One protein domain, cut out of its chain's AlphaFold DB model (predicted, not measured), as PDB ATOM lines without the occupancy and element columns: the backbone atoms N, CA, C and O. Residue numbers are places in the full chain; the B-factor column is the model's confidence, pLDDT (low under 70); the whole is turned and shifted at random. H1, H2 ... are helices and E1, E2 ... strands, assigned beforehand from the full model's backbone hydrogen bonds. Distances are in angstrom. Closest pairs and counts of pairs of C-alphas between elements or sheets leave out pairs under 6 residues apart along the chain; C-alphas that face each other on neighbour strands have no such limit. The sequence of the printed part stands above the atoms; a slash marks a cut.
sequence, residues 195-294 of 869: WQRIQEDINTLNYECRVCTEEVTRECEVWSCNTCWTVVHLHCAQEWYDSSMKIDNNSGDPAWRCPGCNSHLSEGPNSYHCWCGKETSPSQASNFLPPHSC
ATOM      1  N   TRP A 195     128.147  86.279 151.929       80.00
ATOM      2  CA  TRP A 195     128.031  86.251 150.469       80.00
ATOM      3  C   TRP A 195     126.572  86.258 149.985       80.00
ATOM      4  O   TRP A 195     126.287  86.856 148.949       80.00
ATOM      5  N   GLN A 196     125.646  85.662 150.745       81.56
ATOM      6  CA  GLN A 196     124.212  85.689 150.437       81.56
ATOM      7  C   GLN A 196     123.650  87.097 150.629       81.56
ATOM      8  O   GLN A 196     123.026  87.617 149.707       81.56
ATOM      9  N   ARG A 197     123.969  87.762 151.754       86.38
ATOM     10  CA  ARG A 197     123.571  89.165 151.988       86.38
ATOM     11  C   ARG A 197     124.015  90.079 150.849       86.38
ATOM     12  O   ARG A 197     123.199  90.809 150.304       86.38
ATOM     13  N   ILE A 198     125.285  89.987 150.441       87.06
ATOM     14  CA  ILE A 198     125.841  90.788 149.337       87.06
ATOM     15  C   ILE A 198     125.065  90.547 148.029       87.06
ATOM     16  O   ILE A 198     124.730  91.500 147.328       87.06
ATOM     17  N   GLN A 199     124.745  89.294 147.695       85.25
ATOM     18  CA  GLN A 199     124.009  88.967 146.469       85.25
ATOM     19  C   GLN A 199     122.537  89.404 146.521       85.25
ATOM     20  O   GLN A 199     122.019  89.913 145.527       85.25
ATOM     21  N   GLU A 200     121.865  89.239 147.660       84.25
ATOM     22  CA  GLU A 200     120.484  89.687 147.870       84.25
ATOM     23  C   GLU A 200     120.371  91.216 147.876       84.25
ATOM     24  O   GLU A 200     119.491  91.760 147.206       84.25
ATOM     25  N   ASP A 201     121.287  91.926 148.539       88.00
ATOM     26  CA  ASP A 201     121.319  93.390 148.559       88.00
ATOM     27  C   ASP A 201     121.632  93.971 147.164       88.00
ATOM     28  O   ASP A 201     121.005  94.946 146.755       88.00
ATOM     29  N   ILE A 202     122.523  93.361 146.368       89.31
ATOM     30  CA  ILE A 202     122.750  93.779 144.966       89.31
ATOM     31  C   ILE A 202     121.520  93.480 144.087       89.31
ATOM     32  O   ILE A 202     121.127  94.310 143.268       89.31
ATOM     33  N   ASN A 203     120.862  92.327 144.261       83.88
ATOM     34  CA  ASN A 203     119.650  91.976 143.504       83.88
ATOM     35  C   ASN A 203     118.442  92.866 143.857       83.88
ATOM     36  O   ASN A 203     117.598  93.136 143.000       83.88
ATOM     37  N   THR A 204     118.349  93.333 145.102       85.62
ATOM     38  CA  THR A 204     117.298  94.254 145.559       85.62
ATOM     39  C   THR A 204     117.624  95.723 145.278       85.62
ATOM     40  O   THR A 204     116.692  96.527 145.284       85.62
ATOM     41  N   LEU A 205     118.869  96.065 144.915       85.50
ATOM     42  CA  LEU A 205     119.430  97.429 144.819       85.50
ATOM     43  C   LEU A 205     119.557  98.154 146.174       85.50
ATOM     44  O   LEU A 205     119.461  99.375 146.253       85.50
ATOM     45  N   ASN A 206     119.788  97.388 147.237       87.12
ATOM     46  CA  ASN A 206     120.056  97.860 148.594       87.12
ATOM     47  C   ASN A 206     121.559  97.950 148.930       87.12
ATOM     48  O   ASN A 206     121.919  98.443 150.004       87.12
ATOM     49  N   TYR A 207     122.439  97.465 148.044       91.56
ATOM     50  CA  TYR A 207     123.890  97.522 148.229       91.56
ATOM     51  C   TYR A 207     124.475  98.852 147.731       91.56
ATOM     52  O   TYR A 207     124.395  99.187 146.548       91.56
ATOM     53  N   GLU A 208     125.113  99.590 148.636       92.88
ATOM     54  CA  GLU A 208     125.705 100.907 148.388       92.88
ATOM     55  C   GLU A 208     127.234 100.832 148.232       92.88
ATOM     56  O   GLU A 208     127.938 100.210 149.031       92.88
ATOM     57  N   CYS A 209     127.778 101.485 147.202       93.19
ATOM     58  CA  CYS A 209     129.223 101.564 147.004       93.19
ATOM     59  C   CYS A 209     129.862 102.507 148.034       93.19
ATOM     60  O   CYS A 209     129.596 103.710 148.041       93.19
ATOM     61  N   ARG A 210     130.777 101.986 148.861       88.81
ATOM     62  CA  ARG A 210     131.414 102.740 149.962       88.81
ATOM     63  C   ARG A 210     132.240 103.967 149.547       88.81
ATOM     64  O   ARG A 210     132.594 104.753 150.418       88.81
ATOM     65  N   VAL A 211     132.560 104.131 148.261       90.50
ATOM     66  CA  VAL A 211     133.378 105.253 147.758       90.50
ATOM     67  C   VAL A 211     132.523 106.385 147.173       90.50
ATOM     68  O   VAL A 211     132.829 107.550 147.406       90.50
ATOM     69  N   CYS A 212     131.450 106.073 146.435       91.06
ATOM     70  CA  CYS A 212     130.626 107.072 145.731       91.06
ATOM     71  C   CYS A 212     129.170 107.176 146.220       91.06
ATOM     72  O   CYS A 212     128.434 108.021 145.715       91.06
ATOM     73  N   THR A 213     128.757 106.298 147.144       90.44
ATOM     74  CA  THR A 213     127.388 106.123 147.672       90.44
ATOM     75  C   THR A 213     126.282 105.899 146.630       90.44
ATOM     76  O   THR A 213     125.098 105.990 146.950       90.44
ATOM     77  N   GLU A 214     126.633 105.533 145.391       92.81
ATOM     78  CA  GLU A 214     125.672 105.052 144.389       92.81
ATOM     79  C   GLU A 214     125.413 103.534 144.520       92.81
ATOM     80  O   GLU A 214     126.250 102.776 145.024       92.81
ATOM     81  N   GLU A 215     124.241 103.093 144.057       92.44
ATOM     82  CA  GLU A 215     123.798 101.691 144.043       92.44
ATOM     83  C   GLU A 215     124.758 100.799 143.222       92.44
ATOM     84  O   GLU A 215     125.156 101.144 142.103       92.44
ATOM     85  N   VAL A 216     125.106  99.621 143.747       90.94
ATOM     86  CA  VAL A 216     125.803  98.570 142.986       90.94
ATOM     87  C   VAL A 216     124.758  97.667 142.337       90.94
ATOM     88  O   VAL A 216     123.900  97.110 143.017       90.94
ATOM     89  N   THR A 217     124.816  97.525 141.011       87.19
ATOM     90  CA  THR A 217     123.796  96.819 140.218       87.19
ATOM     91  C   THR A 217     124.410  95.694 139.383       87.19
ATOM     92  O   THR A 217     125.594  95.742 139.056       87.19
ATOM     93  N   ARG A 218     123.585  94.734 138.939       84.44
ATOM     94  CA  ARG A 218     123.972  93.655 138.004       84.44
ATOM     95  C   ARG A 218     124.646  94.134 136.706       84.44
ATOM     96  O   ARG A 218     125.369  93.356 136.092       84.44
ATOM     97  N   GLU A 219     124.409  95.375 136.286       82.69
ATOM     98  CA  GLU A 219     124.985  95.969 135.069       82.69
ATOM     99  C   GLU A 219     126.345  96.652 135.319       82.69
ATOM    100  O   GLU A 219     127.028  97.025 134.368       82.69
ATOM    101  N   CYS A 220     126.753  96.826 136.581       87.56
ATOM    102  CA  CYS A 220     127.986  97.515 136.951       87.56
ATOM    103  C   CYS A 220     129.231  96.627 136.818       87.56
ATOM    104  O   CYS A 220     129.245  95.477 137.256       87.56
ATOM    105  N   GLU A 221     130.330  97.211 136.340       88.62
ATOM    106  CA  GLU A 221     131.671  96.673 136.578       88.62
ATOM    107  C   GLU A 221     132.059  96.925 138.040       88.62
ATOM    108  O   GLU A 221     131.983  98.059 138.530       88.62
ATOM    109  N   VAL A 222     132.476  95.874 138.746       91.31
ATOM    110  CA  VAL A 222     132.797  95.925 140.180       91.31
ATOM    111  C   VAL A 222     134.228  95.474 140.460       91.31
ATOM    112  O   VAL A 222     134.819  94.703 139.708       91.31
ATOM    113  N   TRP A 223     134.771  95.947 141.576       90.94
ATOM    114  CA  TRP A 223     135.956  95.392 142.220       90.94
ATOM    115  C   TRP A 223     135.591  94.932 143.631       90.94
ATOM    116  O   TRP A 223     134.757  95.551 144.301       90.94
ATOM    117  N   SER A 224     136.231  93.861 144.094       88.50
ATOM    118  CA  SER A 224     135.978  93.275 145.407       88.50
ATOM    119  C   SER A 224     137.256  92.904 146.139       88.50
ATOM    120  O   SER A 224     138.158  92.291 145.571       88.50
ATOM    121  N   CYS A 225     137.313  93.221 147.429       87.56
ATOM    122  CA  CYS A 225     138.457  92.880 148.265       87.56
ATOM    123  C   CYS A 225     138.432  91.407 148.695       87.56
ATOM    124  O   CYS A 225     137.529  90.995 149.419       87.56
ATOM    125  N   ASN A 226     139.483  90.655 148.364       83.44
ATOM    126  CA  ASN A 226     139.629  89.243 148.744       83.44
ATOM    127  C   ASN A 226     139.779  89.016 150.272       83.44
ATOM    128  O   ASN A 226     139.645  87.897 150.753       83.44
ATOM    129  N   THR A 227     140.060  90.072 151.050       84.31
ATOM    130  CA  THR A 227     140.232  90.016 152.517       84.31
ATOM    131  C   THR A 227     138.940  90.306 153.288       84.31
ATOM    132  O   THR A 227     138.726  89.736 154.352       84.31
ATOM    133  N   CYS A 228     138.085  91.208 152.791       85.81
ATOM    134  CA  CYS A 228     136.897  91.683 153.525       85.81
ATOM    135  C   CYS A 228     135.583  91.633 152.736       85.81
ATOM    136  O   CYS A 228     134.559  92.081 153.248       85.81
ATOM    137  N   TRP A 229     135.606  91.141 151.494       87.75
ATOM    138  CA  TRP A 229     134.439  90.972 150.618       87.75
ATOM    139  C   TRP A 229     133.624  92.258 150.367       87.75
ATOM    140  O   TRP A 229     132.499  92.210 149.878       87.75
ATOM    141  N   THR A 230     134.202  93.430 150.659       89.62
ATOM    142  CA  THR A 230     133.623  94.732 150.301       89.62
ATOM    143  C   THR A 230     133.638  94.896 148.787       89.62
ATOM    144  O   THR A 230     134.688  94.721 148.164       89.62
ATOM    145  N   VAL A 231     132.487  95.269 148.227       92.06
ATOM    146  CA  VAL A 231     132.264  95.500 146.797       92.06
ATOM    147  C   VAL A 231     132.159  97.003 146.541       92.06
ATOM    148  O   VAL A 231     131.515  97.730 147.298       92.06
ATOM    149  N   VAL A 232     132.784  97.480 145.469       93.38
ATOM    150  CA  VAL A 232     132.677  98.861 144.968       93.38
ATOM    151  C   VAL A 232     132.672  98.846 143.440       93.38
ATOM    152  O   VAL A 232     133.086  97.859 142.832       93.38
ATOM    153  N   HIS A 233     132.233  99.923 142.784       93.38
ATOM    154  CA  HIS A 233     132.379 100.044 141.326       93.38
ATOM    155  C   HIS A 233     133.866 100.047 140.933       93.38
ATOM    156  O   HIS A 233     134.685 100.667 141.617       93.38
ATOM    157  N   LEU A 234     134.215  99.401 139.815       91.75
ATOM    158  CA  LEU A 234     135.605  99.259 139.352       91.75
ATOM    159  C   LEU A 234     136.304 100.624 139.206       91.75
ATOM    160  O   LEU A 234     137.410 100.815 139.707       91.75
ATOM    161  N   HIS A 235     135.619 101.599 138.601       91.69
ATOM    162  CA  HIS A 235     136.118 102.968 138.437       91.69
ATOM    163  C   HIS A 235     136.445 103.647 139.779       91.69
ATOM    164  O   HIS A 235     137.473 104.311 139.898       91.69
ATOM    165  N   CYS A 236     135.630 103.432 140.816       92.88
ATOM    166  CA  CYS A 236     135.870 103.992 142.145       92.88
ATOM    167  C   CYS A 236     137.068 103.337 142.849       92.88
ATOM    168  O   CYS A 236     137.803 104.019 143.562       92.88
ATOM    169  N   ALA A 237     137.305 102.039 142.628       90.25
ATOM    170  CA  ALA A 237     138.529 101.384 143.086       90.25
ATOM    171  C   ALA A 237     139.768 101.944 142.362       90.25
ATOM    172  O   ALA A 237     140.797 102.157 142.999       90.25
ATOM    173  N   GLN A 238     139.662 102.241 141.063       90.88
ATOM    174  CA  GLN A 238     140.742 102.844 140.273       90.88
ATOM    175  C   GLN A 238     141.081 104.267 140.732       90.88
ATOM    176  O   GLN A 238     142.247 104.541 140.982       90.88
ATOM    177  N   GLU A 239     140.096 105.151 140.935       90.69
ATOM    178  CA  GLU A 239     140.355 106.505 141.465       90.69
ATOM    179  C   GLU A 239     140.974 106.473 142.877       90.69
ATOM    180  O   GLU A 239     141.822 107.305 143.214       90.69
ATOM    181  N   TRP A 240     140.595 105.489 143.699       89.88
ATOM    182  CA  TRP A 240     141.153 105.278 145.036       89.88
ATOM    183  C   TRP A 240     142.591 104.732 145.009       89.88
ATOM    184  O   TRP A 240     143.454 105.216 145.750       89.88
ATOM    185  N   TYR A 241     142.877 103.773 144.124       88.81
ATOM    186  CA  TYR A 241     144.226 103.274 143.834       88.81
ATOM    187  C   TYR A 241     145.141 104.415 143.376       88.81
ATOM    188  O   TYR A 241     146.183 104.668 143.984       88.81
ATOM    189  N   ASP A 242     144.692 105.174 142.375       86.50
ATOM    190  CA  ASP A 242     145.390 106.331 141.821       86.50
ATOM    191  C   ASP A 242     145.667 107.409 142.871       86.50
ATOM    192  O   ASP A 242     146.641 108.150 142.747       86.50
ATOM    193  N   SER A 243     144.807 107.546 143.878       84.69
ATOM    194  CA  SER A 243     144.980 108.514 144.963       84.69
ATOM    195  C   SER A 243     145.950 108.000 146.029       84.69
ATOM    196  O   SER A 243     146.810 108.756 146.475       84.69
ATOM    197  N   SER A 244     145.887 106.707 146.367       80.81
ATOM    198  CA  SER A 244     146.824 106.043 147.290       80.81
ATOM    199  C   SER A 244     148.261 106.091 146.750       80.81
ATOM    200  O   SER A 244     149.167 106.594 147.408       80.81
ATOM    201  N   MET A 245     148.450 105.697 145.487       76.38
ATOM    202  CA  MET A 245     149.755 105.661 144.806       76.38
ATOM    203  C   MET A 245     150.410 107.040 144.622       76.38
ATOM    204  O   MET A 245     151.605 107.127 144.351       76.38
ATOM    205  N   LYS A 246     149.660 108.140 144.781       75.75
ATOM    206  CA  LYS A 246     150.230 109.499 144.822       75.75
ATOM    207  C   LYS A 246     150.815 109.838 146.199       75.75
ATOM    208  O   LYS A 246     151.772 110.606 146.260       75.75
ATOM    209  N   ILE A 247     150.281 109.255 147.274       66.94
ATOM    210  CA  ILE A 247     150.664 109.523 148.669       66.94
ATOM    211  C   ILE A 247     151.897 108.700 149.073       66.94
ATOM    212  O   ILE A 247     152.844 109.260 149.621       66.94
ATOM    213  N   ASP A 248     151.931 107.406 148.746       57.94
ATOM    214  CA  ASP A 248     152.957 106.472 149.243       57.94
ATOM    215  C   ASP A 248     154.335 106.570 148.531       57.94
ATOM    216  O   ASP A 248     155.233 105.776 148.804       57.94
ATOM    217  N   ASN A 249     154.567 107.593 147.687       56.84
ATOM    218  CA  ASN A 249     155.828 107.854 146.949       56.84
ATOM    219  C   ASN A 249     157.089 108.061 147.824       56.84
ATOM    220  O   ASN A 249     158.174 108.293 147.291       56.84
ATOM    221  N   ASN A 250     156.963 108.023 149.150       57.31
ATOM    222  CA  ASN A 250     158.050 108.231 150.110       57.31
ATOM    223  C   ASN A 250     158.345 106.978 150.968       57.31
ATOM    224  O   ASN A 250     159.060 107.059 151.966       57.31
ATOM    225  N   SER A 251     157.782 105.826 150.592       57.56
ATOM    226  CA  SER A 251     157.957 104.518 151.236       57.56
ATOM    227  C   SER A 251     158.167 103.438 150.171       57.56
ATOM    228  O   SER A 251     157.460 103.414 149.172       57.56
ATOM    229  N   GLY A 252     159.163 102.565 150.365       56.81
ATOM    230  CA  GLY A 252     159.741 101.736 149.294       56.81
ATOM    231  C   GLY A 252     158.879 100.598 148.728       56.81
ATOM    232  O   GLY A 252     159.299  99.981 147.754       56.81
ATOM    233  N   ASP A 253     157.702 100.337 149.299       59.56
ATOM    234  CA  ASP A 253     156.800  99.254 148.896       59.56
ATOM    235  C   ASP A 253     155.512  99.825 148.265       59.56
ATOM    236  O   ASP A 253     154.705 100.437 148.974       59.56
ATOM    237  N   PRO A 254     155.266  99.633 146.953       65.25
ATOM    238  CA  PRO A 254     154.083 100.163 146.276       65.25
ATOM    239  C   PRO A 254     152.837  99.316 146.593       65.25
ATOM    240  O   PRO A 254     152.421  98.471 145.800       65.25
ATOM    241  N   ALA A 255     152.229  99.542 147.761       74.50
ATOM    242  CA  ALA A 255     151.059  98.797 148.233       74.50
ATOM    243  C   ALA A 255     149.909  99.722 148.676       74.50
ATOM    244  O   ALA A 255     149.956 100.316 149.755       74.50
ATOM    245  N   TRP A 256     148.845  99.790 147.868       86.44
ATOM    246  CA  TRP A 256     147.655 100.610 148.131       86.44
ATOM    247  C   TRP A 256     146.748  99.999 149.208       86.44
ATOM    248  O   TRP A 256     146.921  98.851 149.616       86.44
ATOM    249  N   ARG A 257     145.764 100.772 149.685       88.31
ATOM    250  CA  ARG A 257     144.919 100.410 150.835       88.31
ATOM    251  C   ARG A 257     143.471 100.159 150.430       88.31
ATOM    252  O   ARG A 257     142.858 100.998 149.777       88.31
ATOM    253  N   CYS A 258     142.893  99.039 150.862       87.88
ATOM    254  CA  CYS A 258     141.499  98.699 150.559       87.88
ATOM    255  C   CYS A 258     140.483  99.713 151.152       87.88
ATOM    256  O   CYS A 258     140.511  99.930 152.364       87.88
ATOM    257  N   PRO A 259     139.495 100.224 150.378       87.38
ATOM    258  CA  PRO A 259     138.420 101.091 150.890       87.38
ATOM    259  C   PRO A 259     137.521 100.463 151.972       87.38
ATOM    260  O   PRO A 259     136.811 101.176 152.676       87.38
ATOM    261  N   GLY A 260     137.487  99.129 152.073       87.00
ATOM    262  CA  GLY A 260     136.650  98.394 153.025       87.00
ATOM    263  C   GLY A 260     137.326  98.127 154.370       87.00
ATOM    264  O   GLY A 260     136.740  98.401 155.414       87.00
ATOM    265  N   CYS A 261     138.551  97.589 154.345       88.19
ATOM    266  CA  CYS A 261     139.274  97.113 155.534       88.19
ATOM    267  C   CYS A 261     140.689  97.688 155.709       88.19
ATOM    268  O   CYS A 261     141.419  97.234 156.585       88.19
ATOM    269  N   ASN A 262     141.098  98.661 154.886       87.75
ATOM    270  CA  ASN A 262     142.406  99.329 154.947       87.75
ATOM    271  C   ASN A 262     143.641  98.407 154.768       87.75
ATOM    272  O   ASN A 262     144.776  98.839 154.991       87.75
ATOM    273  N   SER A 263     143.445  97.149 154.354       85.12
ATOM    274  CA  SER A 263     144.529  96.192 154.106       85.12
ATOM    275  C   SER A 263     145.415  96.633 152.941       85.12
ATOM    276  O   SER A 263     144.912  97.157 151.945       85.12
ATOM    277  N   HIS A 264     146.716  96.367 153.054       83.81
ATOM    278  CA  HIS A 264     147.673  96.567 151.968       83.81
ATOM    279  C   HIS A 264     147.423  95.580 150.820       83.81
ATOM    280  O   HIS A 264     147.169  94.397 151.052       83.81
ATOM    281  N   LEU A 265     147.501  96.080 149.589       82.94
ATOM    282  CA  LEU A 265     147.296  95.352 148.340       82.94
ATOM    283  C   LEU A 265     148.381  95.778 147.342       82.94
ATOM    284  O   LEU A 265     148.602  96.969 147.143       82.94
ATOM    285  N   SER A 266     149.059  94.820 146.713       76.75
ATOM    286  CA  SER A 266     150.100  95.070 145.700       76.75
ATOM    287  C   SER A 266     149.543  95.194 144.277       76.75
ATOM    288  O   SER A 266     150.126  95.874 143.437       76.75
ATOM    289  N   GLU A 267     148.410  94.552 143.987       79.88
ATOM    290  CA  GLU A 267     147.817  94.496 142.647       79.88
ATOM    291  C   GLU A 267     146.752  95.584 142.453       79.88
ATOM    292  O   GLU A 267     145.837  95.726 143.267       79.88
ATOM    293  N   GLY A 268     146.860  96.362 141.372       79.06
ATOM    294  CA  GLY A 268     145.906  97.425 141.040       79.06
ATOM    295  C   GLY A 268     144.573  96.903 140.471       79.06
ATOM    296  O   GLY A 268     144.555  95.866 139.800       79.06
ATOM    297  N   PRO A 269     143.444  97.613 140.681       81.62
ATOM    298  CA  PRO A 269     142.103  97.203 140.250       81.62
ATOM    299  C   PRO A 269     141.880  97.422 138.737       81.62
ATOM    300  O   PRO A 269     141.015  98.181 138.302       81.62
ATOM    301  N   ASN A 270     142.681  96.746 137.912       75.06
ATOM    302  CA  ASN A 270     142.762  96.980 136.468       75.06
ATOM    303  C   ASN A 270     141.734  96.191 135.636       75.06
ATOM    304  O   ASN A 270     141.585  96.469 134.448       75.06
ATOM    305  N   SER A 271     141.034  95.205 136.213       78.06
ATOM    306  CA  SER A 271     140.001  94.440 135.498       78.06
ATOM    307  C   SER A 271     138.890  93.916 136.411       78.06
ATOM    308  O   SER A 271     139.137  93.466 137.534       78.06
ATOM    309  N   TYR A 272     137.657  93.955 135.901       85.38
ATOM    310  CA  TYR A 272     136.495  93.298 136.498       85.38
ATOM    311  C   TYR A 272     136.571  91.783 136.254       85.38
ATOM    312  O   TYR A 272     136.907  91.328 135.161       85.38
ATOM    313  N   HIS A 273     136.264  91.001 137.281       82.38
ATOM    314  CA  HIS A 273     136.319  89.544 137.286       82.38
ATOM    315  C   HIS A 273     135.117  88.977 138.053       82.38
ATOM    316  O   HIS A 273     134.537  89.655 138.901       82.38
ATOM    317  N   CYS A 274     134.745  87.723 137.779       83.31
ATOM    318  CA  CYS A 274     133.820  86.988 138.649       83.31
ATOM    319  C   CYS A 274     134.341  86.942 140.099       83.31
ATOM    320  O   CYS A 274     135.555  86.925 140.311       83.31
ATOM    321  N   TRP A 275     133.461  86.683 141.078       80.00
ATOM    322  CA  TRP A 275     133.846  86.283 142.455       80.00
ATOM    323  C   TRP A 275     134.847  85.112 142.538       80.00
ATOM    324  O   TRP A 275     135.368  84.793 143.600       80.00
ATOM    325  N   CYS A 276     135.057  84.421 141.420       73.06
ATOM    326  CA  CYS A 276     135.876  83.235 141.268       73.06
ATOM    327  C   CYS A 276     137.281  83.485 140.690       73.06
ATOM    328  O   CYS A 276     138.040  82.528 140.569       73.06
ATOM    329  N   GLY A 277     137.598  84.702 140.230       70.75
ATOM    330  CA  GLY A 277     138.825  85.042 139.489       70.75
ATOM    331  C   GLY A 277     139.002  84.405 138.093       70.75
ATOM    332  O   GLY A 277     139.843  84.859 137.329       70.75
ATOM    333  N   LYS A 278     138.224  83.373 137.727       73.38
ATOM    334  CA  LYS A 278     138.411  82.563 136.498       73.38
ATOM    335  C   LYS A 278     137.937  83.204 135.189       73.38
ATOM    336  O   LYS A 278     138.339  82.743 134.127       73.38
ATOM    337  N   GLU A 279     137.041  84.185 135.249       74.00
ATOM    338  CA  GLU A 279     136.429  84.816 134.073       74.00
ATOM    339  C   GLU A 279     136.492  86.339 134.230       74.00
ATOM    340  O   GLU A 279     135.931  86.895 135.181       74.00
ATOM    341  N   THR A 280     137.209  86.994 133.316       77.50
ATOM    342  CA  THR A 280     137.356  88.454 133.234       77.50
ATOM    343  C   THR A 280     136.169  89.037 132.473       77.50
ATOM    344  O   THR A 280     135.846  88.552 131.392       77.50
ATOM    345  N   SER A 281     135.525  90.067 133.024       72.25
ATOM    346  CA  SER A 281     134.264  90.638 132.521       72.25
ATOM    347  C   SER A 281     133.218  89.567 132.155       72.25
ATOM    348  O   SER A 281     132.829  89.470 130.987       72.25
ATOM    349  N   PRO A 282     132.761  88.748 133.130       70.19
ATOM    350  CA  PRO A 282     131.812  87.670 132.874       70.19
ATOM    351  C   PRO A 282     130.546  88.198 132.197       70.19
ATOM    352  O   PRO A 282     130.016  89.252 132.569       70.19
ATOM    353  N   SER A 283     130.067  87.459 131.195       61.56
ATOM    354  CA  SER A 283     128.905  87.872 130.399       61.56
ATOM    355  C   SER A 283     127.659  88.113 131.269       61.56
ATOM    356  O   SER A 283     127.474  87.472 132.303       61.56
ATOM    357  N   GLN A 284     126.784  89.036 130.849       60.94
ATOM    358  CA  GLN A 284     125.558  89.431 131.569       60.94
ATOM    359  C   GLN A 284     124.461  88.342 131.477       60.94
ATOM    360  O   GLN A 284     123.377  88.536 130.923       60.94
ATOM    361  N   ALA A 285     124.773  87.151 131.985       49.28
ATOM    362  CA  ALA A 285     124.084  85.897 131.716       49.28
ATOM    363  C   ALA A 285     122.823  85.685 132.577       49.28
ATOM    364  O   ALA A 285     122.756  84.794 133.426       49.28
ATOM    365  N   SER A 286     121.772  86.445 132.251       57.06
ATOM    366  CA  SER A 286     120.389  86.293 132.737       57.06
ATOM    367  C   SER A 286     120.142  86.594 134.225       57.06
ATOM    368  O   SER A 286     121.049  86.696 135.044       57.06
ATOM    369  N   ASN A 287     118.861  86.691 134.597       60.25
ATOM    370  CA  ASN A 287     118.449  86.900 135.986       60.25
ATOM    371  C   ASN A 287     118.639  85.668 136.898       60.25
ATOM    372  O   ASN A 287     118.462  85.809 138.110       60.25
ATOM    373  N   PHE A 288     118.971  84.497 136.340       61.09
ATOM    374  CA  PHE A 288     119.032  83.216 137.057       61.09
ATOM    375  C   PHE A 288     120.382  82.926 137.731       61.09
ATOM    376  O   PHE A 288     120.428  82.099 138.637       61.09
ATOM    377  N   LEU A 289     121.464  83.597 137.324       70.06
ATOM    378  CA  LEU A 289     122.755  83.510 138.013       70.06
ATOM    379  C   LEU A 289     122.863  84.578 139.117       70.06
ATOM    380  O   LEU A 289     122.285  85.668 138.986       70.06
ATOM    381  N   PRO A 290     123.616  84.325 140.204       73.31
ATOM    382  CA  PRO A 290     123.888  85.364 141.188       73.31
ATOM    383  C   PRO A 290     124.689  86.512 140.551       73.31
ATOM    384  O   PRO A 290     125.492  86.270 139.643       73.31
ATOM    385  N   PRO A 291     124.491  87.767 140.998       78.31
ATOM    386  CA  PRO A 291     125.145  88.930 140.403       78.31
ATOM    387  C   PRO A 291     126.668  88.741 140.389       78.31
ATOM    388  O   PRO A 291     127.222  88.190 141.337       78.31
ATOM    389  N   HIS A 292     127.330  89.156 139.305       77.94
ATOM    390  CA  HIS A 292     128.792  89.090 139.115       77.94
ATOM    391  C   HIS A 292     129.427  87.679 139.255       77.94
ATOM    392  O   HIS A 292     130.615  87.532 139.549       77.94
ATOM    393  N   SER A 293     128.647  86.615 139.022       78.56
ATOM    394  CA  SER A 293     129.115  85.216 139.030       78.56
ATOM    395  C   SER A 293     129.354  84.666 137.619       78.56
ATOM    396  O   SER A 293     128.632  85.011 136.690       78.56
ATOM    397  N   CYS A 294     130.321  83.754 137.467       72.06
ATOM    398  CA  CYS A 294     130.493  82.969 136.236       72.06
ATOM    399  C   CYS A 294     129.538  81.761 136.187       72.06
ATOM    400  O   CYS A 294     129.152  81.213 137.225       72.06
TER     401      CYS A 294
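Overview. This is residues 195 to 294 of the 869 residues of an uncharacterized protein of Neonectria ditissima (UniProt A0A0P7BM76). This domain has little regular structure: an antiparallel hairpin, E1 and E2, lies between H1 and H2, and residues 248 to 294 fold back along the length. H1, E1, E2 and H2, in chain order, hold 30 of the 100 printed residues, mostly helix. It is compact, radius of gyration of the C-alphas 14.0 A, and spans 48 by 27 by 19 A.

Arrangement. H1, residues 195 to 204, is apart from H2, residues 234 to 247. E1, residues 222 to 224, and E2, residues 231 to 233, stand at 148 degrees, with N 223 and O 232 within hydrogen-bond range at 2.8 A. Every O i to N i+4 pair in H1, and 8 of 10 in H2, is within range.

Along the chain. H1, 14.3 A long, begins at C-alpha 195 (128.031, 86.251, 150.469) and H2, 20.5 A long, ends at C-alpha 247 (150.664, 109.523, 148.669).

Size, cuts and confidence. The printed part has no cut, H1 to E1 is a long link, and pLDDT is under 70 at residues 247 to 254 and 283 to 288.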